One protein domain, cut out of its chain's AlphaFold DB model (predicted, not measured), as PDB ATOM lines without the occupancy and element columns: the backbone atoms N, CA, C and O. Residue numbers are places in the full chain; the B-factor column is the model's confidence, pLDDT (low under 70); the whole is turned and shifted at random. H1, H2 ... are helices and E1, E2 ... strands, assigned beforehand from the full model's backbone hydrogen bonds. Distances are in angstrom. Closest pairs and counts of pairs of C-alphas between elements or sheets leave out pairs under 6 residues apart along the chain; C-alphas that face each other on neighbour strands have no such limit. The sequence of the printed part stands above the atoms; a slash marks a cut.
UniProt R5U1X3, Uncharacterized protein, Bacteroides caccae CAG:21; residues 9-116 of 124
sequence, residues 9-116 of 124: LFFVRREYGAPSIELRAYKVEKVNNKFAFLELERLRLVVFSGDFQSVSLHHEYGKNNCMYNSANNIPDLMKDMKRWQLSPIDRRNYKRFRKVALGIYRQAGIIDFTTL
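What this domain is: This is residues 9 to 116 of the 124 residues of an uncharacterized protein of Bacteroides caccae CAG:21 (UniProt R5U1X3). A long, twisted sheet of four antiparallel strands, E1 to E4, is the main wall, with H2 slantwise over one face and the shorter H1 on the opposite face, where the sheet curls round it. Two short strands, E5 and E6, pair at edges of this wall, the E2 and E3 hairpin reaches out to one end of the length, and the tail of residues 110 to 116 sticks out at the other. The printed part has 108 residues with two named helices and six named strands, in the order E1 E2 E3 E4 E5 H1 E6 H2, and its class is mixed, helices and strands. The sheet is branched, and its neighbour pairs are antiparallel. The whole is loose, with a radius of gyration of the C-alphas of 16.7 A and spans of 62 by 31 by 23 A.

How they stand to each other: E1, residues 9 to 15, and E2, residues 20 to 31, form a hairpin with 160 degrees between their directions; N 11 and O 24 are within hydrogen-bond range at 2.8 A. E2 forms a second hairpin with E3, residues 34 to 49, at 172 degrees, with N 23 and O 43 at 2.8 A. E3 forms a third with E4, residues 53 to 61, at 167 degrees, with N 44 and O 58 at 2.8 A. E1 E2 E3 E4 are a meander, each strand the antiparallel neighbour of the one before. E3 has three neighbours: E2 lies on one side of it, beside residues 34 to 46, and on the other side lie E4, beside residues 40 to 49, and E5, residues 67 to 69, beside residues 37 to 39. E3 and E5 are antiparallel at 111 degrees, with N 39 and O 67 at 2.9 A. H1, residues 74 to 83, is on the sheet, and the sheet curls round it; its closest C-alphas to E1 are those of Met 81 and Phe 11, 7.8 A apart. E6, residues 87 to 89, is antiparallel to E1 at 124 degrees, on the other side of E1 from E2, with N 12 and O 87 at 2.8 A. H2, residues 91 to 106, is on the opposite face from H1, at a height over the sheet of 9.0 A. It lies over E1, E2 and E3, and only just not over E4, on which 2 of its C-alphas fall. It runs slantwise to the strands, at 38 degrees to E3 on the local plane, and its closest C-alphas to E3 are those of Ala 101 and Leu 45, 6.2 A apart. H1 and H2 are apart. In both helices every O i to N i+4 pair is within hydrogen-bond range.

Where its parts are: E1 begins at C-alpha 9, at (-44.861, 20.108, -22.909), and is 20.7 A long. E2 measures 34.8 A, and E3, the longest strand with 16 residues, measures 45.4 A and ends at C-alpha 49, at (-42.208, 26.304, -54.102). E4 is 26.5 A long, while E5 and E6 have three residues each. H1 has 10 residues over 14.3 A. H2, the longest helix, measures 22.5 A and ends at C-alpha 106, at (-30.595, 18.250, -45.006).

The domain as a whole: The two C-alphas farthest apart are those of Asn 33 and Leu 116, 62.2 A. Residues 110 to 116 stand free. The printed part has no cut, and the seven links between its named elements are tight. The mean pLDDT of the printed part is 88.4; residues 63 to 66 and residue 116 are under 70.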
ATOM      1  N   LEU A   9     -43.729  19.743 -22.073       94.69
ATOM      2  CA  LEU A   9     -44.861  20.108 -22.909       94.69
ATOM      3  C   LEU A   9     -44.380  20.346 -24.339       94.69
ATOM      4  O   LEU A   9     -43.369  21.012 -24.559       94.69
ATOM      5  N   PHE A  10     -45.109  19.804 -25.310       96.38
ATOM      6  CA  PHE A  10     -44.764  19.887 -26.725       96.38
ATOM      7  C   PHE A  10     -45.876  20.580 -27.497       96.38
ATOM      8  O   PHE A  10     -47.058  20.310 -27.278       96.38
ATOM      9  N   PHE A  11     -45.489  21.433 -28.439       97.44
ATOM     10  CA  PHE A  11     -46.414  22.220 -29.237       97.44
ATOM     11  C   PHE A  11     -46.028  22.223 -30.707       97.44
ATOM     12  O   PHE A  11     -44.855  22.080 -31.058       97.44
ATOM     13  N   VAL A  12     -47.034  22.417 -31.556       97.94
ATOM     14  CA  VAL A  12     -46.879  22.550 -33.000       97.94
ATOM     15  C   VAL A  12     -47.755  23.661 -33.556       97.94
ATOM     16  O   VAL A  12     -48.908  23.815 -33.160       97.94
ATOM     17  N   ARG A  13     -47.231  24.388 -34.531       96.88
ATOM     18  CA  ARG A  13     -47.984  25.267 -35.422       96.88
ATOM     19  C   ARG A  13     -47.738  24.788 -36.844       96.88
ATOM     20  O   ARG A  13     -46.622  24.397 -37.180       96.88
ATOM     21  N   ARG A  14     -48.794  24.766 -37.651       93.38
ATOM     22  CA  ARG A  14     -48.750  24.377 -39.063       93.38
ATOM     23  C   ARG A  14     -49.460  25.445 -39.870       93.38
ATOM     24  O   ARG A  14     -50.570  25.826 -39.507       93.38
ATOM     25  N   GLU A  15     -48.841  25.884 -40.952       90.88
ATOM     26  CA  GLU A  15     -49.458  26.780 -41.927       90.88
ATOM     27  C   GLU A  15     -49.415  26.109 -43.295       90.88
ATOM     28  O   GLU A  15     -48.403  25.518 -43.667       90.88
ATOM     29  N   TYR A  16     -50.525  26.179 -44.030       75.44
ATOM     30  CA  TYR A  16     -50.661  25.517 -45.333       75.44
ATOM     31  C   TYR A  16     -50.535  26.479 -46.523       75.44
ATOM     32  O   TYR A  16     -50.323  26.011 -47.632       75.44
ATOM     33  N   GLY A  17     -50.649  27.800 -46.310       79.19
ATOM     34  CA  GLY A  17     -50.507  28.802 -47.378       79.19
ATOM     35  C   GLY A  17     -49.070  28.897 -47.891       79.19
ATOM     36  O   GLY A  17     -48.799  28.586 -49.043       79.19
ATOM     37  N   ALA A  18     -48.138  29.255 -47.007       77.75
ATOM     38  CA  ALA A  18     -46.720  28.955 -47.174       77.75
ATOM     39  C   ALA A  18     -46.420  27.743 -46.282       77.75
ATOM     40  O   ALA A  18     -46.433  27.919 -45.060       77.75
ATOM     41  N   PRO A  19     -46.229  26.529 -46.840       87.06
ATOM     42  CA  PRO A  19     -46.052  25.315 -46.054       87.06
ATOM     43  C   PRO A  19     -44.983  25.488 -44.974       87.06
ATOM     44  O   PRO A  19     -43.784  25.563 -45.252       87.06
ATOM     45  N   SER A  20     -45.430  25.574 -43.724       93.56
ATOM     46  CA  SER A  20     -44.553  25.795 -42.584       93.56
ATOM     47  C   SER A  20     -44.951  24.925 -41.405       93.56
ATOM     48  O   SER A  20     -46.126  24.613 -41.179       93.56
ATOM     49  N   ILE A  21     -43.943  24.510 -40.646       96.56
ATOM     50  CA  ILE A  21     -44.125  23.839 -39.367       96.56
ATOM     51  C   ILE A  21     -43.210  24.476 -38.337       96.56
ATOM     52  O   ILE A  21     -42.022  24.676 -38.578       96.56
ATOM     53  N   GLU A  22     -43.767  24.770 -37.174       97.44
ATOM     54  CA  GLU A  22     -43.020  25.231 -36.015       97.44
ATOM     55  C   GLU A  22     -43.291  24.298 -34.844       97.44
ATOM     56  O   GLU A  22     -44.439  23.979 -34.543       97.44
ATOM     57  N   LEU A  23     -42.228  23.840 -34.196       97.75
ATOM     58  CA  LEU A  23     -42.248  22.941 -33.057       97.75
ATOM     59  C   LEU A  23     -41.606  23.643 -31.871       97.75
ATOM     60  O   LEU A  23     -40.491  24.148 -31.990       97.75
ATOM     61  N   ARG A  24     -42.278  23.618 -30.718       95.69
ATOM     62  CA  ARG A  24     -41.726  24.129 -29.456       95.69
ATOM     63  C   ARG A  24     -41.822  23.095 -28.348       95.69
ATOM     64  O   ARG A  24     -42.837  22.409 -28.238       95.69
ATOM     65  N   ALA A  25     -40.777  22.981 -27.538       94.75
ATOM     66  CA  ALA A  25     -40.760  22.132 -26.353       94.75
ATOM     67  C   ALA A  25     -40.427  22.966 -25.116       94.75
ATOM     68  O   ALA A  25     -39.457  23.718 -25.131       94.75
ATOM     69  N   TYR A  26     -41.199  22.797 -24.043       92.56
ATOM     70  CA  TYR A  26     -40.988  23.483 -22.772       92.56
ATOM     71  C   TYR A  26     -40.813  22.474 -21.647       92.56
ATOM     72  O   TYR A  26     -41.637  21.574 -21.489       92.56
ATOM     73  N   LYS A  27     -39.771  22.645 -20.837       91.44
ATOM     74  CA  LYS A  27     -39.643  21.965 -19.551       91.44
ATOM     75  C   LYS A  27     -40.461  22.727 -18.517       91.44
ATOM     76  O   LYS A  27     -40.310  23.943 -18.399       91.44
ATOM     77  N   VAL A  28     -41.289  22.009 -17.769       90.75
ATOM     78  CA  VAL A  28     -41.974  22.554 -16.601       90.75
ATOM     79  C   VAL A  28     -41.110  22.290 -15.376       90.75
ATOM     80  O   VAL A  28     -40.809  21.145 -15.042       90.75
ATOM     81  N   GLU A  29     -40.711  23.357 -14.701       87.75
ATOM     82  CA  GLU A  29     -40.042  23.296 -13.408       87.75
ATOM     83  C   GLU A  29     -40.904  23.967 -12.345       87.75
ATOM     84  O   GLU A  29     -41.688  24.871 -12.634       87.75
ATOM     85  N   LYS A  30     -40.771  23.516 -11.098       85.44
ATOM     86  CA  LYS A  30     -41.388  24.174  -9.950       85.44
ATOM     87  C   LYS A  30     -40.279  24.730  -9.069       85.44
ATOM     88  O   LYS A  30     -39.547  23.966  -8.449       85.44
ATOM     89  N   VAL A  31     -40.169  26.051  -9.013       79.38
ATOM     90  CA  VAL A  31     -39.161  26.769  -8.226       79.38
ATOM     91  C   VAL A  31     -39.896  27.606  -7.187       79.38
ATOM     92  O   VAL A  31     -40.728  28.436  -7.541       79.38
ATOM     93  N   ASN A  32     -39.636  27.374  -5.897       82.12
ATOM     94  CA  ASN A  32     -40.261  28.111  -4.785       82.12
ATOM     95  C   ASN A  32     -41.796  28.212  -4.899       82.12
ATOM     96  O   ASN A  32     -42.377  29.290  -4.801       82.12
ATOM     97  N   ASN A  33     -42.456  27.079  -5.155       81.69
ATOM     98  CA  ASN A  33     -43.901  26.978  -5.393       81.69
ATOM     99  C   ASN A  33     -44.460  27.702  -6.632       81.69
ATOM    100  O   ASN A  33     -45.670  27.654  -6.845       81.69
ATOM    101  N   LYS A  34     -43.617  28.276  -7.492       82.12
ATOM    102  CA  LYS A  34     -44.013  28.859  -8.780       82.12
ATOM    103  C   LYS A  34     -43.628  27.941  -9.933       82.12
ATOM    104  O   LYS A  34     -42.619  27.241  -9.853       82.12
ATOM    105  N   PHE A  35     -44.429  27.941 -10.995       86.88
ATOM    106  CA  PHE A  35     -44.066  27.257 -12.230       86.88
ATOM    107  C   PHE A  35     -43.099  28.110 -13.048       86.88
ATOM    108  O   PHE A  35     -43.277  29.320 -13.172       86.88
ATOM    109  N   ALA A  36     -42.097  27.447 -13.607       87.00
ATOM    110  CA  ALA A  36     -41.152  27.973 -14.570       87.00
ATOM    111  C   ALA A  36     -41.260  27.163 -15.861       87.00
ATOM    112  O   ALA A  36     -41.238  25.931 -15.835       87.00
ATOM    113  N   PHE A  37     -41.380  27.860 -16.989       89.69
ATOM    114  CA  PHE A  37     -41.518  27.250 -18.308       89.69
ATOM    115  C   PHE A  37     -40.296  27.589 -19.150       89.69
ATOM    116  O   PHE A  37     -40.173  28.691 -19.686       89.69
ATOM    117  N   LEU A  38     -39.383  26.628 -19.242       89.50
ATOM    118  CA  LEU A  38     -38.105  26.787 -19.923       89.50
ATOM    119  C   LEU A  38     -38.212  26.232 -21.340       89.50
ATOM    120  O   LEU A  38     -38.399  25.027 -21.516       89.50
ATOM    121  N   GLU A  39     -38.104  27.090 -22.352       91.00
ATOM    122  CA  GLU A  39     -38.088  26.664 -23.751       91.00
ATOM    123  C   GLU A  39     -36.792  25.898 -24.041       91.00
ATOM    124  O   GLU A  39     -35.692  26.446 -23.976       91.00
ATOM    125  N   LEU A  40     -36.936  24.605 -24.330       91.94
ATOM    126  CA  LEU A  40     -35.832  23.690 -24.611       91.94
ATOM    127  C   LEU A  40     -35.427  23.719 -26.082       91.94
ATOM    128  O   LEU A  40     -34.249  23.584 -26.410       91.94
ATOM    129  N   GLU A  41     -36.409  23.827 -26.971       93.88
ATOM    130  CA  GLU A  41     -36.206  23.738 -28.412       93.88
ATOM    131  C   GLU A  41     -37.314  24.486 -29.146       93.88
ATOM    132  O   GLU A  41     -38.498  24.267 -28.870       93.88
ATOM    133  N   ARG A  42     -36.912  25.302 -30.121       94.62
ATOM    134  CA  ARG A  42     -37.768  25.924 -31.128       94.62
ATOM    135  C   ARG A  42     -37.218  25.575 -32.504       94.62
ATOM    136  O   ARG A  42     -36.121  25.988 -32.863       94.62
ATOM    137  N   LEU A  43     -37.983  24.813 -33.274       96.50
ATOM    138  CA  LEU A  43     -37.633  24.421 -34.636       96.50
ATOM    139  C   LEU A  43     -38.715  24.919 -35.584       96.50
ATOM    140  O   LEU A  43     -39.857  24.485 -35.469       96.50
ATOM    141  N   ARG A  44     -38.363  25.781 -36.535       96.69
ATOM    142  CA  ARG A  44     -39.263  26.241 -37.592       96.69
ATOM    143  C   ARG A  44     -38.683  25.895 -38.954       96.69
ATOM    144  O   ARG A  44     -37.549  26.250 -39.251       96.69
ATOM    145  N   LEU A  45     -39.478  25.222 -39.773       96.38
ATOM    146  CA  LEU A  45     -39.195  24.962 -41.177       96.38
ATOM    147  C   LEU A  45     -40.240  25.693 -42.015       96.38
ATOM    148  O   LEU A  45     -41.435  25.581 -41.740       96.38
ATOM    149  N   VAL A  46     -39.788  26.394 -43.048       94.38
ATOM    150  CA  VAL A  46     -40.645  26.974 -44.082       94.38
ATOM    151  C   VAL A  46     -40.159  26.488 -45.436       94.38
ATOM    152  O   VAL A  46     -38.963  26.552 -45.719       94.38
ATOM    153  N   VAL A  47     -41.082  26.003 -46.258       90.12
ATOM    154  CA  VAL A  47     -40.805  25.557 -47.622       90.12
ATOM    155  C   VAL A  47     -41.610  26.420 -48.580       90.12
ATOM    156  O   VAL A  47     -42.829  26.526 -48.453       90.12
ATOM    157  N   PHE A  48     -40.923  27.020 -49.545       86.06
ATOM    158  CA  PHE A  48     -41.530  27.752 -50.645       86.06
ATOM    159  C   PHE A  48     -41.237  27.029 -51.954       86.06
ATOM    160  O   PHE A  48     -40.094  26.668 -52.242       86.06
ATOM    161  N   SER A  49     -42.283  26.844 -52.751       76.94
ATOM    162  CA  SER A  49     -42.208  26.304 -54.102       76.94
ATOM    163  C   SER A  49     -42.844  27.305 -55.064       76.94
ATOM    164  O   SER A  49     -44.058  27.501 -55.026       76.94
ATOM    165  N   GLY A  50     -42.022  27.938 -55.894       77.62
ATOM    166  CA  GLY A  50     -42.425  28.816 -56.995       77.62
ATOM    167  C   GLY A  50     -41.374  28.749 -58.102       77.62
ATOM    168  O   GLY A  50     -40.784  27.688 -58.301       77.62
ATOM    169  N   ASP A  51     -41.078  29.877 -58.750       80.38
ATOM    170  CA  ASP A  51     -39.988  29.975 -59.743       80.38
ATOM    171  C   ASP A  51     -38.623  29.560 -59.165       80.38
ATOM    172  O   ASP A  51     -37.745  29.086 -59.882       80.38
ATOM    173  N   PHE A  52     -38.474  29.671 -57.841       74.88
ATOM    174  CA  PHE A  52     -37.357  29.131 -57.079       74.88
ATOM    175  C   PHE A  52     -37.866  28.190 -55.982       74.88
ATOM    176  O   PHE A  52     -38.906  28.429 -55.357       74.88
ATOM    177  N   GLN A  53     -37.106  27.127 -55.712       81.19
ATOM    178  CA  GLN A  53     -37.288  26.314 -54.512       81.19
ATOM    179  C   GLN A  53     -36.501  26.947 -53.365       81.19
ATOM    180  O   GLN A  53     -35.308  27.209 -53.501       81.19
ATOM    181  N   SER A  54     -37.154  27.183 -52.228       86.94
ATOM    182  CA  SER A  54     -36.497  27.716 -51.033       86.94
ATOM    183  C   SER A  54     -36.915  26.941 -49.792       86.94
ATOM    184  O   SER A  54     -38.096  26.669 -49.570       86.94
ATOM    185  N   VAL A  55     -35.928  26.587 -48.971       90.38
ATOM    186  CA  VAL A  55     -36.119  25.899 -47.696       90.38
ATOM    187  C   VAL A  55     -35.412  26.708 -46.615       90.38
ATOM    188  O   VAL A  55     -34.189  26.821 -46.613       90.38
ATOM    189  N   SER A  56     -36.180  27.264 -45.679       91.88
ATOM    190  CA  SER A  56     -35.656  28.014 -44.536       91.88
ATOM    191  C   SER A  56     -35.821  27.204 -43.257       91.88
ATOM    192  O   SER A  56     -36.926  26.758 -42.939       91.88
ATOM    193  N   LEU A  57     -34.726  27.027 -42.515       94.62
ATOM    194  CA  LEU A  57     -34.716  26.371 -41.213       94.62
ATOM    195  C   LEU A  57     -34.227  27.348 -40.140       94.62
ATOM    196  O   LEU A  57     -33.109  27.847 -40.215       94.62
ATOM    197  N   HIS A  58     -35.046  27.563 -39.113       95.12
ATOM    198  CA  HIS A  58     -34.671  28.251 -37.878       95.12
ATOM    199  C   HIS A  58     -34.664  27.241 -36.732       95.12
ATOM    200  O   HIS A  58     -35.682  26.591 -36.484       95.12
ATOM    201  N   HIS A  59     -33.537  27.083 -36.039       93.50
ATOM    202  CA  HIS A  59     -33.401  26.097 -34.964       93.50
ATOM    203  C   HIS A  59     -32.672  26.683 -33.755       93.50
ATOM    204  O   HIS A  59     -31.454  26.835 -33.761       93.50
ATOM    205  N   GLU A  60     -33.426  26.963 -32.697       91.12
ATOM    206  CA  GLU A  60     -32.907  27.361 -31.388       91.12
ATOM    207  C   GLU A  60     -33.031  26.179 -30.423       91.12
ATOM    208  O   GLU A  60     -34.073  25.519 -30.365       91.12
ATOM    209  N   TYR A  61     -31.983  25.902 -29.647       86.94
ATOM    210  CA  TYR A  61     -32.023  24.874 -28.610       86.94
ATOM    211  C   TYR A  61     -31.192  25.277 -27.394       86.94
ATOM    212  O   TYR A  61     -30.024  25.662 -27.485       86.94
ATOM    213  N   GLY A  62     -31.816  25.172 -26.226       70.12
ATOM    214  CA  GLY A  62     -31.215  25.543 -24.957       70.12
ATOM    215  C   GLY A  62     -30.352  24.415 -24.418       70.12
ATOM    216  O   GLY A  62     -30.805  23.640 -23.582       70.12
ATOM    217  N   LYS A  63     -29.100  24.299 -24.881       58.59
ATOM    218  CA  LYS A  63     -28.116  23.453 -24.177       58.59
ATOM    219  C   LYS A  63     -27.631  24.138 -22.890       58.59
ATOM    220  O   LYS A  63     -27.484  23.465 -21.879       58.59
ATOM    221  N   ASN A  64     -27.450  25.464 -22.938       57.28
ATOM    222  CA  ASN A  64     -26.891  26.284 -21.849       57.28
ATOM    223  C   ASN A  64     -27.672  27.589 -21.572       57.28
ATOM    224  O   ASN A  64     -27.294  28.337 -20.679       57.28
ATOM    225  N   ASN A  65     -28.719  27.896 -22.346       58.84
ATOM    226  CA  ASN A  65     -29.518  29.114 -22.201       58.84
ATOM    227  C   ASN A  65     -30.970  28.771 -22.551       58.84
ATOM    228  O   ASN A  65     -31.244  28.371 -23.681       58.84
ATOM    229  N   CYS A  66     -31.884  28.857 -21.587       62.22
ATOM    230  CA  CYS A  66     -33.304  28.592 -21.817       62.22
ATOM    231  C   CYS A  66     -34.034  29.928 -21.965       62.22
ATOM    232  O   CYS A  66     -33.879  30.800 -21.109       62.22
ATOM    233  N   MET A  67     -34.859  30.088 -23.003       70.56
ATOM    234  CA  MET A  67     -35.793  31.216 -23.034       70.56
ATOM    235  C   MET A  67     -36.935  30.948 -22.052       70.56
ATOM    236  O   MET A  67     -37.540  29.876 -22.063       70.56
ATOM    237  N   TYR A  68     -37.198  31.910 -21.170       77.00
ATOM    238  CA  TYR A  68     -38.244  31.802 -20.158       77.00
ATOM    239  C   TYR A  68     -39.577  32.284 -20.732       77.00
ATOM    240  O   TYR A  68     -39.664  33.396 -21.252       77.00
ATOM    241  N   ASN A  69     -40.629  31.478 -20.606       78.88
ATOM    242  CA  ASN A  69     -41.988  31.955 -20.834       78.88
ATOM    243  C   ASN A  69     -42.563  32.505 -19.520       78.88
ATOM    244  O   ASN A  69     -42.544  31.825 -18.497       78.88
ATOM    245  N   SER A  70     -43.086  33.732 -19.556       80.12
ATOM    246  CA  SER A  70     -43.603  34.464 -18.391       80.12
ATOM    247  C   SER A  70     -44.909  33.917 -17.795       80.12
ATOM    248  O   SER A  70     -45.441  34.520 -16.865       80.12
ATOM    249  N   ALA A  71     -45.459  32.821 -18.322       85.75
ATOM    250  CA  ALA A  71     -46.655  32.184 -17.787       85.75
ATOM    251  C   ALA A  71     -46.459  31.734 -16.331       85.75
ATOM    252  O   ALA A  71     -45.423  31.190 -15.952       85.75
ATOM    253  N   ASN A  72     -47.497  31.917 -15.514       85.44
ATOM    254  CA  ASN A  72     -47.446  31.613 -14.081       85.44
ATOM    255  C   ASN A  72     -47.960  30.202 -13.746       85.44
ATOM    256  O   ASN A  72     -47.743  29.697 -12.644       85.44
ATOM    257  N   ASN A  73     -48.676  29.571 -14.677       89.00
ATOM    258  CA  ASN A  73     -49.259  28.238 -14.554       89.00
ATOM    259  C   ASN A  73     -49.503  27.634 -15.953       89.00
ATOM    260  O   ASN A  73     -49.337  28.301 -16.976       89.00
ATOM    261  N   ILE A  74     -49.885  26.353 -16.002       89.00
ATOM    262  CA  ILE A  74     -50.117  25.636 -17.265       89.00
ATOM    263  C   ILE A  74     -51.253  26.272 -18.096       89.00
ATOM    264  O   ILE A  74     -51.043  26.463 -19.293       89.00
ATOM    265  N   PRO A  75     -52.427  26.633 -17.533       91.94
ATOM    266  CA  PRO A  75     -53.467  27.345 -18.286       91.94
ATOM    267  C   PRO A  75     -52.999  28.645 -18.960       91.94
ATOM    268  O   PRO A  75     -53.333  28.880 -20.122       91.94
ATOM    269  N   ASP A  76     -52.196  29.457 -18.272       92.12
ATOM    270  CA  ASP A  76     -51.626  30.688 -18.830       92.12
ATOM    271  C   ASP A  76     -50.676  30.379 -19.990       92.12
ATOM    272  O   ASP A  76     -50.782  30.993 -21.054       92.12
ATOM    273  N   LEU A  77     -49.823  29.357 -19.840       91.81
ATOM    274  CA  LEU A  77     -48.971  28.890 -20.933       91.81
ATOM    275  C   LEU A  77     -49.821  28.475 -22.142       91.81
ATOM    276  O   LEU A  77     -49.520  28.869 -23.266       91.81
ATOM    277  N   MET A  78     -50.903  27.717 -21.934       92.88
ATOM    278  CA  MET A  78     -51.805  27.304 -23.020       92.88
ATOM    279  C   MET A  78     -52.443  28.504 -23.726       92.88
ATOM    280  O   MET A  78     -52.592  28.491 -24.950       92.88
ATOM    281  N   LYS A  79     -52.800  29.556 -22.979       94.81
ATOM    282  CA  LYS A  79     -53.331  30.805 -23.540       94.81
ATOM    283  C   LYS A  79     -52.300  31.499 -24.429       94.81
ATOM    284  O   LYS A  79     -52.653  31.940 -25.525       94.81
ATOM    285  N   ASP A  80     -51.046  31.563 -23.995       93.94
ATOM    286  CA  ASP A  80     -49.963  32.154 -24.783       93.94
ATOM    287  C   ASP A  80     -49.637  31.322 -26.026       93.94
ATOM    288  O   ASP A  80     -49.558  31.872 -27.125       93.94
ATOM    289  N   MET A  81     -49.575  29.991 -25.905       94.75
ATOM    290  CA  MET A  81     -49.405  29.110 -27.065       94.75
ATOM    291  C   MET A  81     -50.532  29.308 -28.080       94.75
ATOM    292  O   MET A  81     -50.270  29.479 -29.270       94.75
ATOM    293  N   LYS A  82     -51.787  29.380 -27.619       95.25
ATOM    294  CA  LYS A  82     -52.945  29.623 -28.488       95.25
ATOM    295  C   LYS A  82     -52.850  30.966 -29.218       95.25
ATOM    296  O   LYS A  82     -53.163  31.022 -30.405       95.25
ATOM    297  N   ARG A  83     -52.401  32.035 -28.547       94.81
ATOM    298  CA  ARG A  83     -52.156  33.351 -29.178       94.81
ATOM    299  C   ARG A  83     -51.115  33.264 -30.291       94.81
ATOM    300  O   ARG A  83     -51.263  33.923 -31.313       94.81
ATOM    301  N   TRP A  84     -50.107  32.415 -30.119       93.31
ATOM    302  CA  TRP A  84     -49.088  32.128 -31.131       93.31
ATOM    303  C   TRP A  84     -49.490  31.027 -32.120       93.31
ATOM    304  O   TRP A  84     -48.651  30.565 -32.888       93.31
ATOM    305  N   GLN A  85     -50.760  30.603 -32.119       95.38
ATOM    306  CA  GLN A  85     -51.299  29.549 -32.989       95.38
ATOM    307  C   GLN A  85     -50.606  28.184 -32.817       95.38
ATOM    308  O   GLN A  85     -50.643  27.327 -33.702       95.38
ATOM    309  N   LEU A  86     -49.981  27.964 -31.663       96.56
ATOM    310  CA  LEU A  86     -49.379  26.703 -31.264       96.56
ATOM    311  C   LEU A  86     -50.431  25.830 -30.574       96.56
ATOM    312  O   LEU A  86     -51.136  26.266 -29.666       96.56
ATOM    313  N   SER A  87     -50.516  24.576 -31.002       96.62
ATOM    314  CA  SER A  87     -51.404  23.555 -30.444       96.62
ATOM    315  C   SER A  87     -50.592  22.489 -29.708       96.62
ATOM    316  O   SER A  87     -49.515  22.126 -30.191       96.62
ATOM    317  N   PRO A  88     -51.072  21.960 -28.569       96.50
ATOM    318  CA  PRO A  88     -50.379  20.897 -27.851       96.50
ATOM    319  C   PRO A  88     -50.338  19.609 -28.679       96.50
ATOM    320  O   PRO A  88     -51.293  19.279 -29.383       96.50
ATOM    321  N   ILE A  89     -49.237  18.868 -28.573       97.44
ATOM    322  CA  ILE A  89     -49.060  17.548 -29.188       97.44
ATOM    323  C   ILE A  89     -48.337  16.594 -28.247       97.44
ATOM    324  O   ILE A  89     -47.661  17.004 -27.308       97.44
ATOM    325  N   ASP A  90     -48.449  15.297 -28.515       96.25
ATOM    326  CA  ASP A  90     -47.683  14.300 -27.778       96.25
ATOM    327  C   ASP A  90     -46.205  14.245 -28.219       96.25
ATOM    328  O   ASP A  90     -45.805  14.661 -29.315       96.25
ATOM    329  N   ARG A  91     -45.378  13.650 -27.356       96.06
ATOM    330  CA  ARG A  91     -43.936  13.473 -27.575       96.06
ATOM    331  C   ARG A  91     -43.604  12.668 -28.836       96.06
ATOM    332  O   ARG A  91     -42.558  12.897 -29.449       96.06
ATOM    333  N   ARG A  92     -44.432  11.685 -29.207       96.94
ATOM    334  CA  ARG A  92     -44.188  10.807 -30.365       96.94
ATOM    335  C   ARG A  92     -44.338  11.604 -31.655       96.94
ATOM    336  O   ARG A  92     -43.457  11.537 -32.511       96.94
ATOM    337  N   ASN A  93     -45.411  12.375 -31.770       97.31
ATOM    338  CA  ASN A  93     -45.674  13.259 -32.894       97.31
ATOM    339  C   ASN A  93     -44.646  14.389 -32.965       97.31
ATOM    340  O   ASN A  93     -44.101  14.622 -34.042       97.31
ATOM    341  N   TYR A  94     -44.256  14.977 -31.828       97.69
ATOM    342  CA  TYR A  94     -43.183  15.977 -31.791       97.69
ATOM    343  C   TYR A  94     -41.881  15.433 -32.388       97.69
ATOM    344  O   TYR A  94     -41.323  16.012 -33.319       97.69
ATOM    345  N   LYS A  95     -41.419  14.265 -31.917       97.50
ATOM    346  CA  LYS A  95     -40.197  13.625 -32.432       97.50
ATOM    347  C   LYS A  95     -40.291  13.285 -33.922       97.50
ATOM    348  O   LYS A  95     -39.298  13.426 -34.633       97.50
ATOM    349  N   ARG A  96     -41.458  12.830 -34.391       98.12
ATOM    350  CA  ARG A  96     -41.698  12.519 -35.809       98.12
ATOM    351  C   ARG A  96     -41.580  13.767 -36.674       98.12
ATOM    352  O   ARG A  96     -40.777  13.771 -37.600       98.12
ATOM    353  N   PHE A  97     -42.314  14.822 -36.338       97.56
ATOM    354  CA  PHE A  97     -42.277  16.080 -37.081       97.56
ATOM    355  C   PHE A  97     -40.890  16.718 -37.051       97.56
ATOM    356  O   PHE A  97     -40.387  17.119 -38.094       97.56
ATOM    357  N   ARG A  98     -40.224  16.703 -35.891       97.19
ATOM    358  CA  ARG A  98     -38.843  17.173 -35.738       97.19
ATOM    359  C   ARG A  98     -37.887  16.444 -36.682       97.19
ATOM    360  O   ARG A  98     -37.097  17.082 -37.369       97.19
ATOM    361  N   LYS A  99     -37.967  15.108 -36.742       97.31
ATOM    362  CA  LYS A  99     -37.133  14.290 -37.637       97.31
ATOM    363  C   LYS A  99     -37.391  14.626 -39.108       97.31
ATOM    364  O   LYS A  99     -36.433  14.752 -39.863       97.31
ATOM    365  N   VAL A 100     -38.658  14.763 -39.499       95.38
ATOM    366  CA  VAL A 100     -39.042  15.100 -40.878       95.38
ATOM    367  C   VAL A 100     -38.529  16.486 -41.261       95.38
ATOM    368  O   VAL A 100     -37.878  16.615 -42.290       95.38
ATOM    369  N   ALA A 101     -38.739  17.498 -40.416       95.00
ATOM    370  CA  ALA A 101     -38.329  18.868 -40.706       95.00
ATOM    371  C   ALA A 101     -36.807  19.001 -40.902       95.00
ATOM    372  O   ALA A 101     -36.349  19.590 -41.880       95.00
ATOM    373  N   LEU A 102     -36.017  18.381 -40.017       95.12
ATOM    374  CA  LEU A 102     -34.559  18.333 -40.155       95.12
ATOM    375  C   LEU A 102     -34.114  17.533 -41.390       95.12
ATOM    376  O   LEU A 102     -33.101  17.863 -41.999       95.12
ATOM    377  N   GLY A 103     -34.853  16.479 -41.749       94.56
ATOM    378  CA  GLY A 103     -34.596  15.682 -42.948       94.56
ATOM    379  C   GLY A 103     -34.775  16.487 -44.232       94.56
ATOM    380  O   GLY A 103     -33.877  16.476 -45.065       94.56
ATOM    381  N   ILE A 104     -35.879  17.234 -44.343       91.94
ATOM    382  CA  ILE A 104     -36.164  18.105 -45.495       91.94
ATOM    383  C   ILE A 104     -35.030  19.110 -45.699       91.94
ATOM    384  O   ILE A 104     -34.507  19.220 -46.801       91.94
ATOM    385  N   TYR A 105     -34.599  19.799 -44.638       91.75
ATOM    386  CA  TYR A 105     -33.514  20.776 -44.758       91.75
ATOM    387  C   TYR A 105     -32.181  20.139 -45.176       91.75
ATOM    388  O   TYR A 105     -31.492  20.667 -46.038       91.75
ATOM    389  N   ARG A 106     -31.825  18.972 -44.622       90.25
ATOM    390  CA  ARG A 106     -30.595  18.250 -45.006       90.25
ATOM    391  C   ARG A 106     -30.597  17.753 -46.453       90.25
ATOM    392  O   ARG A 106     -29.528  17.483 -46.985       90.25
ATOM    393  N   GLN A 107     -31.776  17.578 -47.043       88.12
ATOM    394  CA  GLN A 107     -31.963  17.165 -48.433       88.12
ATOM    395  C   GLN A 107     -32.179  18.355 -49.377       88.12
ATOM    396  O   GLN A 107     -32.389  18.136 -50.569       88.12
ATOM    397  N   ALA A 108     -32.162  19.595 -48.872       85.44
ATOM    398  CA  ALA A 108     -32.305  20.773 -49.712       85.44
ATOM    399  C   ALA A 108     -31.186  20.804 -50.765       85.44
ATOM    400  O   ALA A 108     -30.026  20.522 -50.457       85.44
ATOM    401  N   GLY A 109     -31.555  21.122 -52.008       78.94
ATOM    402  CA  GLY A 109     -30.616  21.178 -53.121       78.94
ATOM    403  C   GLY A 109     -29.507  22.186 -52.844       78.94
ATOM    404  O   GLY A 109     -29.775  23.346 -52.535       78.94
ATOM    405  N   ILE A 110     -28.262  21.732 -52.951       81.25
ATOM    406  CA  ILE A 110     -27.086  22.596 -52.924       81.25
ATOM    407  C   ILE A 110     -26.679  22.805 -54.377       81.25
ATOM    408  O   ILE A 110     -26.584  21.839 -55.135       81.25
ATOM    409  N   ILE A 111     -26.477  24.061 -54.771       80.62
ATOM    410  CA  ILE A 111     -25.979  24.381 -56.107       80.62
ATOM    411  C   ILE A 111     -24.582  23.776 -56.258       80.62
ATOM    412  O   ILE A 111     -23.683  24.073 -55.471       80.62
ATOM    413  N   ASP A 112     -24.404  22.957 -57.290       81.19
ATOM    414  CA  ASP A 112     -23.087  22.550 -57.755       81.19
ATOM    415  C   ASP A 112     -22.536  23.642 -58.675       81.19
ATOM    416  O   ASP A 112     -22.920  23.748 -59.843       81.19
ATOM    417  N   PHE A 113     -21.644  24.476 -58.138       81.62
ATOM    418  CA  PHE A 113     -21.067  25.596 -58.881       81.62
ATOM    419  C   PHE A 113     -20.299  25.157 -60.136       81.62
ATOM    420  O   PHE A 113     -20.196  25.946 -61.071       81.62
ATOM    421  N   THR A 114     -19.840  23.902 -60.219       79.50
ATOM    422  CA  THR A 114     -19.138  23.388 -61.409       79.50
ATOM    423  C   THR A 114     -20.057  23.263 -62.630       79.50
ATOM    424  O   THR A 114     -19.605  23.367 -63.765       79.50
ATOM    425  N   THR A 115     -21.369  23.123 -62.416       70.31
ATOM    426  CA  THR A 115     -22.375  23.049 -63.494       70.31
ATOM    427  C   THR A 115     -22.736  24.417 -64.084       70.31
ATOM    428  O   THR A 115     -23.349  24.505 -65.153       70.31
ATOM    429  N   LEU A 116     -22.357  25.500 -63.400       67.94
ATOM    430  CA  LEU A 116     -22.667  26.868 -63.809       67.94
ATOM    431  C   LEU A 116     -21.621  27.452 -64.764       67.94
ATOM    432  O   LEU A 116     -21.962  28.323 -65.560       67.94
TER     433      LEU A 116